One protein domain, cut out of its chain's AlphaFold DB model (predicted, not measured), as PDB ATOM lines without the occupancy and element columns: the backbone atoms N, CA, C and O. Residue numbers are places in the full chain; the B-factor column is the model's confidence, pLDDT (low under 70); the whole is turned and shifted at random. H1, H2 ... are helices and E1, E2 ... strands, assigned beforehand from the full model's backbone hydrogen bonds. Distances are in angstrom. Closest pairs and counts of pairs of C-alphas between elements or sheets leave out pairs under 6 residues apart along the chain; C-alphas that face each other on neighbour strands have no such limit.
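AT A GLANCE: This is residues 57 to 124 of the 133 residues of the protein "HTH cro/C1-type domain-containing protein" of freshwater metagenome (UniProt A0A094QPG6). One long helix, H2, runs along one side of a small compact body; toward its first-residue end H3 and H4 stand at nearly a right angle to each other, while the short helix H1 and the short strand E1 lie on another side of H2 and come closest to each other at Leu 59 and Leu 94, whose C-alphas are 5.5 A apart. The printed part has 68 residues, with four named helices and one named strand in the order H1, H2, E1, H3, H4; the class is mostly helix. It is compact, with a radius of gyration of the C-alphas of 11.4 A and a rounded outline of 29 by 25 by 17 A.

HOW THE PARTS SIT: Start from H2, residues 70 to 86. With residues 72 to 76 alone it only just touches H3, residues 101 to 109, with 3 pairs of C-alphas within 8 A; the closest are those of Trp 72 and Ile 109, 6.3 A apart. Their lines stand at a steep tilt of 40 degrees, opposite ways. H3 touches H4, residues 113 to 122, about perpendicular at 87 degrees, the closest C-alphas being those of Leu 103 and Glu 113, 5.2 A apart. H2 and H4 are near each other, with 5 pairs of C-alphas within 10 A. H1, residues 59 to 62, is close to H2 but not clearly touching: look at the C-alphas of Leu 62 and Ile 77, the closest, 7.0 A apart. E1, residues 94 to 96, pairs with no named strand, but residues 57 to 58 pair antiparallel with its residues 94 to 95. H1 and H4 are apart. In H2, H3 and H4 every O i to N i+4 pair is within hydrogen-bond range; H1 is too short for such a pair.

IN THESE COORDINATES: Find C-alpha 70 at (40.910, 39.735, 31.939); from there H2 runs 24.2 A to C-alpha 86 at (43.267, 36.541, 55.799). H3 measures 12.3 A, and H4 runs 14.4 A to C-alpha 122 at (29.922, 30.400, 32.200).

THE WHOLE: The C-alphas of Asp 68 and Ser 88 are the two farthest apart, at 30.5 A. The printed part has no cut, and no link is long. Look for low confidence at residues 89 to 92, where pLDDT is under 70.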
ATOM      1  N   ILE A  57      34.052  29.055  45.226       92.12
ATOM      2  CA  ILE A  57      34.936  29.293  44.089       92.12
ATOM      3  C   ILE A  57      35.933  28.141  44.005       92.12
ATOM      4  O   ILE A  57      36.565  27.794  45.001       92.12
ATOM      5  N   ASP A  58      36.085  27.559  42.821       92.12
ATOM      6  CA  ASP A  58      37.149  26.608  42.518       92.12
ATOM      7  C   ASP A  58      38.424  27.385  42.163       92.12
ATOM      8  O   ASP A  58      38.570  27.921  41.060       92.12
ATOM      9  N   LEU A  59      39.362  27.472  43.111       91.69
ATOM     10  CA  LEU A  59      40.620  28.192  42.902       91.69
ATOM     11  C   LEU A  59      41.522  27.479  41.881       91.69
ATOM     12  O   LEU A  59      42.358  28.124  41.245       91.69
ATOM     13  N   ARG A  60      41.336  26.170  41.652       90.00
ATOM     14  CA  ARG A  60      42.071  25.443  40.607       90.00
ATOM     15  C   ARG A  60      41.648  25.926  39.224       90.00
ATOM     16  O   ARG A  60      42.505  26.057  38.350       90.00
ATOM     17  N   ALA A  61      40.363  26.224  39.026       90.69
ATOM     18  CA  ALA A  61      39.865  26.778  37.769       90.69
ATOM     19  C   ALA A  61      40.460  28.172  37.487       90.69
ATOM     20  O   ALA A  61      40.820  28.466  36.348       90.69
ATOM     21  N   LEU A  62      40.682  28.984  38.528       90.44
ATOM     22  CA  LEU A  62      41.355  30.285  38.403       90.44
ATOM     23  C   LEU A  62      42.846  30.181  38.046       90.44
ATOM     24  O   LEU A  62      43.391  31.106  37.456       90.44
ATOM     25  N   SER A  63      43.508  29.057  38.347       85.75
ATOM     26  CA  SER A  63      44.908  28.825  37.946       85.75
ATOM     27  C   SER A  63      45.088  28.545  36.445       85.75
ATOM     28  O   SER A  63      46.207  28.605  35.933       85.75
ATOM     29  N   LYS A  64      43.996  28.230  35.732       86.56
ATOM     30  CA  LYS A  64      43.966  27.984  34.280       86.56
ATOM     31  C   LYS A  64      42.795  28.743  33.652       86.56
ATOM     32  O   LYS A  64      41.852  28.114  33.164       86.56
ATOM     33  N   PRO A  65      42.817  30.080  33.717       85.81
ATOM     34  CA  PRO A  65      41.652  30.864  33.380       85.81
ATOM     35  C   PRO A  65      41.481  30.993  31.867       85.81
ATOM     36  O   PRO A  65      42.443  30.949  31.099       85.81
ATOM     37  N   ASN A  66      40.236  31.196  31.455       83.06
ATOM     38  CA  ASN A  66      39.923  31.771  30.162       83.06
ATOM     39  C   ASN A  66      40.188  33.287  30.203       83.06
ATOM     40  O   ASN A  66      40.003  33.920  31.241       83.06
ATOM     41  N   LEU A  67      40.626  33.867  29.089       84.44
ATOM     42  CA  LEU A  67      41.032  35.275  29.005       84.44
ATOM     43  C   LEU A  67      39.974  36.164  28.331       84.44
ATOM     44  O   LEU A  67      40.299  37.257  27.879       84.44
ATOM     45  N   ASP A  68      38.715  35.719  28.286       85.31
ATOM     46  CA  ASP A  68      37.611  36.469  27.670       85.31
ATOM     47  C   ASP A  68      37.309  37.795  28.395       85.31
ATOM     48  O   ASP A  68      36.894  38.761  27.760       85.31
ATOM     49  N   ASN A  69      37.540  37.869  29.714       89.44
ATOM     50  CA  ASN A  69      37.372  39.087  30.520       89.44
ATOM     51  C   ASN A  69      38.524  39.239  31.536       89.44
ATOM     52  O   ASN A  69      38.347  38.919  32.716       89.44
ATOM     53  N   PRO A  70      39.711  39.706  31.101       90.88
ATOM     54  CA  PRO A  70      40.910  39.735  31.939       90.88
ATOM     55  C   PRO A  70      40.768  40.674  33.146       90.88
ATOM     56  O   PRO A  70      41.193  40.318  34.239       90.88
ATOM     57  N   ASP A  71      40.078  41.811  33.001       93.12
ATOM     58  CA  ASP A  71      39.891  42.763  34.105       93.12
ATOM     59  C   ASP A  71      39.057  42.169  35.256       93.12
ATOM     60  O   ASP A  71      39.371  42.353  36.433       93.12
ATOM     61  N   TRP A  72      37.988  41.433  34.931       94.81
ATOM     62  CA  TRP A  72      37.116  40.796  35.930       94.81
ATOM     63  C   TRP A  72      37.835  39.640  36.618       94.81
ATOM     64  O   TRP A  72      37.722  39.452  37.831       94.81
ATOM     65  N   LEU A  73      38.601  38.884  35.831       94.69
ATOM     66  CA  LEU A  73      39.438  37.797  36.304       94.69
ATOM     67  C   LEU A  73      40.506  38.290  37.285       94.69
ATOM     68  O   LEU A  73      40.631  37.721  38.369       94.69
ATOM     69  N   ASP A  74      41.227  39.358  36.951       94.31
ATOM     70  CA  ASP A  74      42.264  39.926  37.814       94.31
ATOM     71  C   ASP A  74      41.679  40.404  39.146       94.31
ATOM     72  O   ASP A  74      42.242  40.147  40.216       94.31
ATOM     73  N   GLN A  75      40.514  41.056  39.118       94.94
ATOM     74  CA  GLN A  75      39.819  41.452  40.343       94.94
ATOM     75  C   GLN A  75      39.392  40.240  41.177       94.94
ATOM     76  O   GLN A  75      39.596  40.239  42.395       94.94
ATOM     77  N   LEU A  76      38.853  39.193  40.542       94.75
ATOM     78  CA  LEU A  76      38.466  37.958  41.223       94.75
ATOM     79  C   LEU A  76      39.670  37.279  41.882       94.75
ATOM     80  O   LEU A  76      39.603  36.974  43.070       94.75
ATOM     81  N   ILE A  77      40.776  37.101  41.155       93.75
ATOM     82  CA  ILE A  77      42.007  36.483  41.671       93.75
ATOM     83  C   ILE A  77      42.555  37.274  42.862       93.75
ATOM     84  O   ILE A  77      42.917  36.687  43.886       93.75
ATOM     85  N   ASN A  78      42.604  38.603  42.756       93.12
ATOM     86  CA  ASN A  78      43.083  39.461  43.836       93.12
ATOM     87  C   ASN A  78      42.200  39.342  45.084       93.12
ATOM     88  O   ASN A  78      42.709  39.209  46.202       93.12
ATOM     89  N   PHE A  79      40.880  39.347  44.899       93.56
ATOM     90  CA  PHE A  79      39.918  39.210  45.984       93.56
ATOM     91  C   PHE A  79      40.025  37.850  46.682       93.56
ATOM     92  O   PHE A  79      40.197  37.795  47.903       93.56
ATOM     93  N   THR A  80      40.002  36.749  45.925       92.50
ATOM     94  CA  THR A  80      40.076  35.396  46.492       92.50
ATOM     95  C   THR A  80      41.411  35.145  47.185       92.50
ATOM     96  O   THR A  80      41.429  34.582  48.278       92.50
ATOM     97  N   SER A  81      42.522  35.630  46.618       89.88
ATOM     98  CA  SER A  81      43.857  35.515  47.226       89.88
ATOM     99  C   SER A  81      43.948  36.264  48.555       89.88
ATOM    100  O   SER A  81      44.553  35.777  49.514       89.88
ATOM    101  N   ARG A  82      43.322  37.444  48.644       91.00
ATOM    102  CA  ARG A  82      43.290  38.236  49.878       91.00
ATOM    103  C   ARG A  82      42.461  37.557  50.962       91.00
ATOM    104  O   ARG A  82      42.932  37.445  52.091       91.00
ATOM    105  N   ILE A  83      41.285  37.035  50.611       88.88
ATOM    106  CA  ILE A  83      40.444  36.276  51.542       88.88
ATOM    107  C   ILE A  83      41.161  35.013  52.034       88.88
ATOM    108  O   ILE A  83      41.161  34.747  53.236       88.88
ATOM    109  N   ALA A  84      41.774  34.243  51.131       86.88
ATOM    110  CA  ALA A  84      42.516  33.032  51.479       86.88
ATOM    111  C   ALA A  84      43.647  33.342  52.475       86.88
ATOM    112  O   ALA A  84      43.753  32.709  53.529       86.88
ATOM    113  N   LYS A  85      44.420  34.403  52.206       85.00
ATOM    114  CA  LYS A  85      45.473  34.904  53.098       85.00
ATOM    115  C   LYS A  85      44.943  35.312  54.473       85.00
ATOM    116  O   LYS A  85      45.515  34.913  55.484       85.00
ATOM    117  N   GLU A  86      43.864  36.089  54.532       83.75
ATOM    118  CA  GLU A  86      43.267  36.541  55.799       83.75
ATOM    119  C   GLU A  86      42.729  35.375  56.639       83.75
ATOM    120  O   GLU A  86      42.821  35.395  57.865       83.75
ATOM    121  N   ARG A  87      42.217  34.326  55.988       83.75
ATOM    122  CA  ARG A  87      41.711  33.117  56.654       83.75
ATOM    123  C   ARG A  87      42.805  32.108  57.003       83.75
ATOM    124  O   ARG A  87      42.497  31.084  57.603       83.75
ATOM    125  N   SER A  88      44.065  32.400  56.667       77.25
ATOM    126  CA  SER A  88      45.183  31.449  56.757       77.25
ATOM    127  C   SER A  88      44.910  30.135  56.010       77.25
ATOM    128  O   SER A  88      45.421  29.077  56.378       77.25
ATOM    129  N   ASP A  89      44.101  30.210  54.953       67.62
ATOM    130  CA  ASP A  89      43.696  29.094  54.109       67.62
ATOM    131  C   ASP A  89      44.586  29.053  52.862       67.62
ATOM    132  O   ASP A  89      44.227  29.496  51.775       67.62
ATOM    133  N   TRP A  90      45.824  28.598  53.059       56.31
ATOM    134  CA  TRP A  90      46.888  28.652  52.049       56.31
ATOM    135  C   TRP A  90      46.868  27.488  51.054       56.31
ATOM    136  O   TRP A  90      47.546  27.545  50.033       56.31
ATOM    137  N   ASN A  91      46.123  26.429  51.370       58.34
ATOM    138  CA  ASN A  91      46.027  25.213  50.564       58.34
ATOM    139  C   ASN A  91      44.653  25.065  49.891       58.34
ATOM    140  O   ASN A  91      44.438  24.102  49.159       58.34
ATOM    141  N   GLY A  92      43.710  25.968  50.186       66.50
ATOM    142  CA  GLY A  92      42.309  25.843  49.812       66.50
ATOM    143  C   GLY A  92      42.113  25.818  48.304       66.50
ATOM    144  O   GLY A  92      42.045  26.848  47.655       66.50
ATOM    145  N   GLU A  93      41.969  24.630  47.727       83.62
ATOM    146  CA  GLU A  93      41.595  24.453  46.318       83.62
ATOM    147  C   GLU A  93      40.186  24.988  46.028       83.62
ATOM    148  O   GLU A  93      39.837  25.274  44.885       83.62
ATOM    149  N   LEU A  94      39.393  25.133  47.086       88.62
ATOM    150  CA  LEU A  94      38.038  25.640  47.095       88.62
ATOM    151  C   LEU A  94      37.947  26.781  48.106       88.62
ATOM    152  O   LEU A  94      38.395  26.634  49.241       88.62
ATOM    153  N   LEU A  95      37.301  27.881  47.731       89.62
ATOM    154  CA  LEU A  95      37.072  29.018  48.613       89.62
ATOM    155  C   LEU A  95      35.580  29.309  48.731       89.62
ATOM    156  O   LEU A  95      34.945  29.776  47.788       89.62
ATOM    157  N   SER A  96      35.019  29.078  49.914       87.12
ATOM    158  CA  SER A  96      33.634  29.465  50.198       87.12
ATOM    159  C   SER A  96      33.531  30.977  50.411       87.12
ATOM    160  O   SER A  96      34.167  31.534  51.314       87.12
ATOM    161  N   LEU A  97      32.704  31.639  49.609       87.19
ATOM    162  CA  LEU A  97      32.335  33.038  49.782       87.19
ATOM    163  C   LEU A  97      31.304  33.180  50.905       87.19
ATOM    164  O   LEU A  97      30.411  32.343  51.068       87.19
ATOM    165  N   ARG A  98      31.444  34.240  51.703       84.62
ATOM    166  CA  ARG A  98      30.466  34.626  52.722       84.62
ATOM    167  C   ARG A  98      29.284  35.335  52.075       84.62
ATOM    168  O   ARG A  98      29.299  35.730  50.910       84.62
ATOM    169  N   GLU A  99      28.243  35.513  52.875       79.62
ATOM    170  CA  GLU A  99      27.107  36.334  52.496       79.62
ATOM    171  C   GLU A  99      27.559  37.767  52.172       79.62
ATOM    172  O   GLU A  99      28.270  38.391  52.954       79.62
ATOM    173  N   GLY A 100      27.149  38.280  51.009       84.94
ATOM    174  CA  GLY A 100      27.485  39.631  50.552       84.94
ATOM    175  C   GLY A 100      28.779  39.744  49.738       84.94
ATOM    176  O   GLY A 100      28.892  40.692  48.966       84.94
ATOM    177  N   ASP A 101      29.697  38.772  49.809       89.81
ATOM    178  CA  ASP A 101      30.960  38.799  49.045       89.81
ATOM    179  C   ASP A 101      30.702  38.862  47.528       89.81
ATOM    180  O   ASP A 101      31.358  39.617  46.812       89.81
ATOM    181  N   LEU A 102      29.706  38.113  47.036       90.50
ATOM    182  CA  LEU A 102      29.322  38.117  45.620       90.50
ATOM    183  C   LEU A 102      28.846  39.504  45.163       90.50
ATOM    184  O   LEU A 102      29.254  39.982  44.108       90.50
ATOM    185  N   LEU A 103      28.006  40.152  45.973       91.00
ATOM    186  CA  LEU A 103      27.472  41.482  45.690       91.00
ATOM    187  C   LEU A 103      28.581  42.542  45.722       91.00
ATOM    188  O   LEU A 103      28.661  43.376  44.825       91.00
ATOM    189  N   ALA A 104      29.464  42.481  46.722       92.31
ATOM    190  CA  ALA A 104      30.605  43.386  46.834       92.31
ATOM    191  C   ALA A 104      31.544  43.272  45.622       92.31
ATOM    192  O   ALA A 104      31.998  44.286  45.090       92.31
ATOM    193  N   MET A 105      31.792  42.047  45.152       93.56
ATOM    194  CA  MET A 105      32.582  41.809  43.946       93.56
ATOM    195  C   MET A 105      31.900  42.329  42.687       93.56
ATOM    196  O   MET A 105      32.545  43.011  41.894       93.56
ATOM    197  N   ALA A 106      30.598  42.085  42.531       93.81
ATOM    198  CA  ALA A 106      29.842  42.610  41.399       93.81
ATOM    199  C   ALA A 106      29.941  44.145  41.329       93.81
ATOM    200  O   ALA A 106      30.253  44.697  40.275       93.81
ATOM    201  N   TYR A 107      29.805  44.833  42.468       94.88
ATOM    202  CA  TYR A 107      29.959  46.287  42.546       94.88
ATOM    203  C   TYR A 107      31.382  46.776  42.288       94.88
ATOM    204  O   TYR A 107      31.551  47.817  41.660       94.88
ATOM    205  N   THR A 108      32.397  46.033  42.732       94.50
ATOM    206  CA  THR A 108      33.804  46.376  42.463       94.50
ATOM    207  C   THR A 108      34.121  46.286  40.968       94.50
ATOM    208  O   THR A 108      34.836  47.129  40.431       94.50
ATOM    209  N   ILE A 109      33.501  45.321  40.287       93.62
ATOM    210  CA  ILE A 109      33.589  45.127  38.836       93.62
ATOM    211  C   ILE A 109      32.695  46.119  38.063       93.62
ATOM    212  O   ILE A 109      32.950  46.401  36.894       93.62
ATOM    213  N   GLY A 110      31.669  46.683  38.707       95.12
ATOM    214  CA  GLY A 110      30.739  47.643  38.104       95.12
ATOM    215  C   GLY A 110      29.530  47.005  37.411       95.12
ATOM    216  O   GLY A 110      28.967  47.598  36.493       95.12
ATOM    217  N   VAL A 111      29.119  45.809  37.840       94.38
ATOM    218  CA  VAL A 111      27.949  45.082  37.319       94.38
ATOM    219  C   VAL A 111      26.990  44.678  38.439       94.38
ATOM    220  O   VAL A 111      27.308  44.773  39.625       94.38
ATOM    221  N   ASP A 112      25.791  44.223  38.081       92.12
ATOM    222  CA  ASP A 112      24.865  43.638  39.047       92.12
ATOM    223  C   ASP A 112      25.278  42.209  39.460       92.12
ATOM    224  O   ASP A 112      25.992  41.498  38.743       92.12
ATOM    225  N   GLU A 113      24.792  41.774  40.627       87.81
ATOM    226  CA  GLU A 113      25.099  40.466  41.226       87.81
ATOM    227  C   GLU A 113      24.763  39.291  40.289       87.81
ATOM    228  O   GLU A 113      25.497  38.303  40.244       87.81
ATOM    229  N   GLN A 114      23.684  39.393  39.500       87.81
ATOM    230  CA  GLN A 114      23.246  38.316  38.614       87.81
ATOM    231  C   GLN A 114      24.143  38.202  37.376       87.81
ATOM    232  O   GLN A 114      24.460  37.086  36.954       87.81
ATOM    233  N   THR A 115      24.563  39.327  36.797       92.00
ATOM    234  CA  THR A 115      25.518  39.353  35.679       92.00
ATOM    235  C   THR A 115      26.856  38.747  36.094       92.00
ATOM    236  O   THR A 115      27.372  37.868  35.398       92.00
ATOM    237  N   PHE A 116      27.371  39.125  37.266       93.44
ATOM    238  CA  PHE A 116      28.609  38.552  37.794       93.44
ATOM    239  C   PHE A 116      28.485  37.040  38.046       93.44
ATOM    240  O   PHE A 116      29.347  36.263  37.635       93.44
ATOM    241  N   LEU A 117      27.373  36.593  38.640       90.75
ATOM    242  CA  LEU A 117      27.117  35.169  38.867       90.75
ATOM    243  C   LEU A 117      27.055  34.361  37.561       90.75
ATOM    244  O   LEU A 117      27.618  33.268  37.485       90.75
ATOM    245  N   LYS A 118      26.390  34.887  36.525       89.75
ATOM    246  CA  LYS A 118      26.319  34.239  35.205       89.75
ATOM    247  C   LYS A 118      27.703  34.062  34.593       89.75
ATOM    248  O   LYS A 118      27.972  33.000  34.039       89.75
ATOM    249  N   TRP A 119      28.571  35.060  34.732       93.62
ATOM    250  CA  TRP A 119      29.952  34.971  34.268       93.62
ATOM    251  C   TRP A 119      30.735  33.879  35.011       93.62
ATOM    252  O   TRP A 119      31.301  33.000  34.365       93.62
ATOM    253  N   LEU A 120      30.660  33.825  36.347       92.62
ATOM    254  CA  LEU A 120      31.298  32.756  37.135       92.62
ATOM    255  C   LEU A 120      30.828  31.347  36.724       92.62
ATOM    256  O   LEU A 120      31.615  30.399  36.716       92.62
ATOM    257  N   ILE A 121      29.542  31.196  36.386       90.50
ATOM    258  CA  ILE A 121      28.967  29.931  35.901       90.50
ATOM    259  C   ILE A 121      29.481  29.595  34.496       90.50
ATOM    260  O   ILE A 121      29.854  28.445  34.252       90.50
ATOM    261  N   ALA A 122      29.486  30.572  33.584       89.69
ATOM    262  CA  ALA A 122      29.922  30.400  32.200       89.69
ATOM    263  C   ALA A 122      31.396  29.978  32.123       89.69
ATOM    264  O   ALA A 122      31.717  28.998  31.449       89.69
ATOM    265  N   GLU A 123      32.252  30.633  32.911       92.00
ATOM    266  CA  GLU A 123      33.684  30.324  33.010       92.00
ATOM    267  C   GLU A 123      33.993  29.100  33.886       92.00
ATOM    268  O   GLU A 123      35.140  28.672  33.995       92.00
ATOM    269  N   LYS A 124      32.967  28.486  34.495       91.31
ATOM    270  CA  LYS A 124      33.087  27.304  35.365       91.31
ATOM    271  C   LYS A 124      34.007  27.529  36.574       91.31
ATOM    272  O   LYS A 124      34.662  26.598  37.032       91.31
TER     273      LYS A 124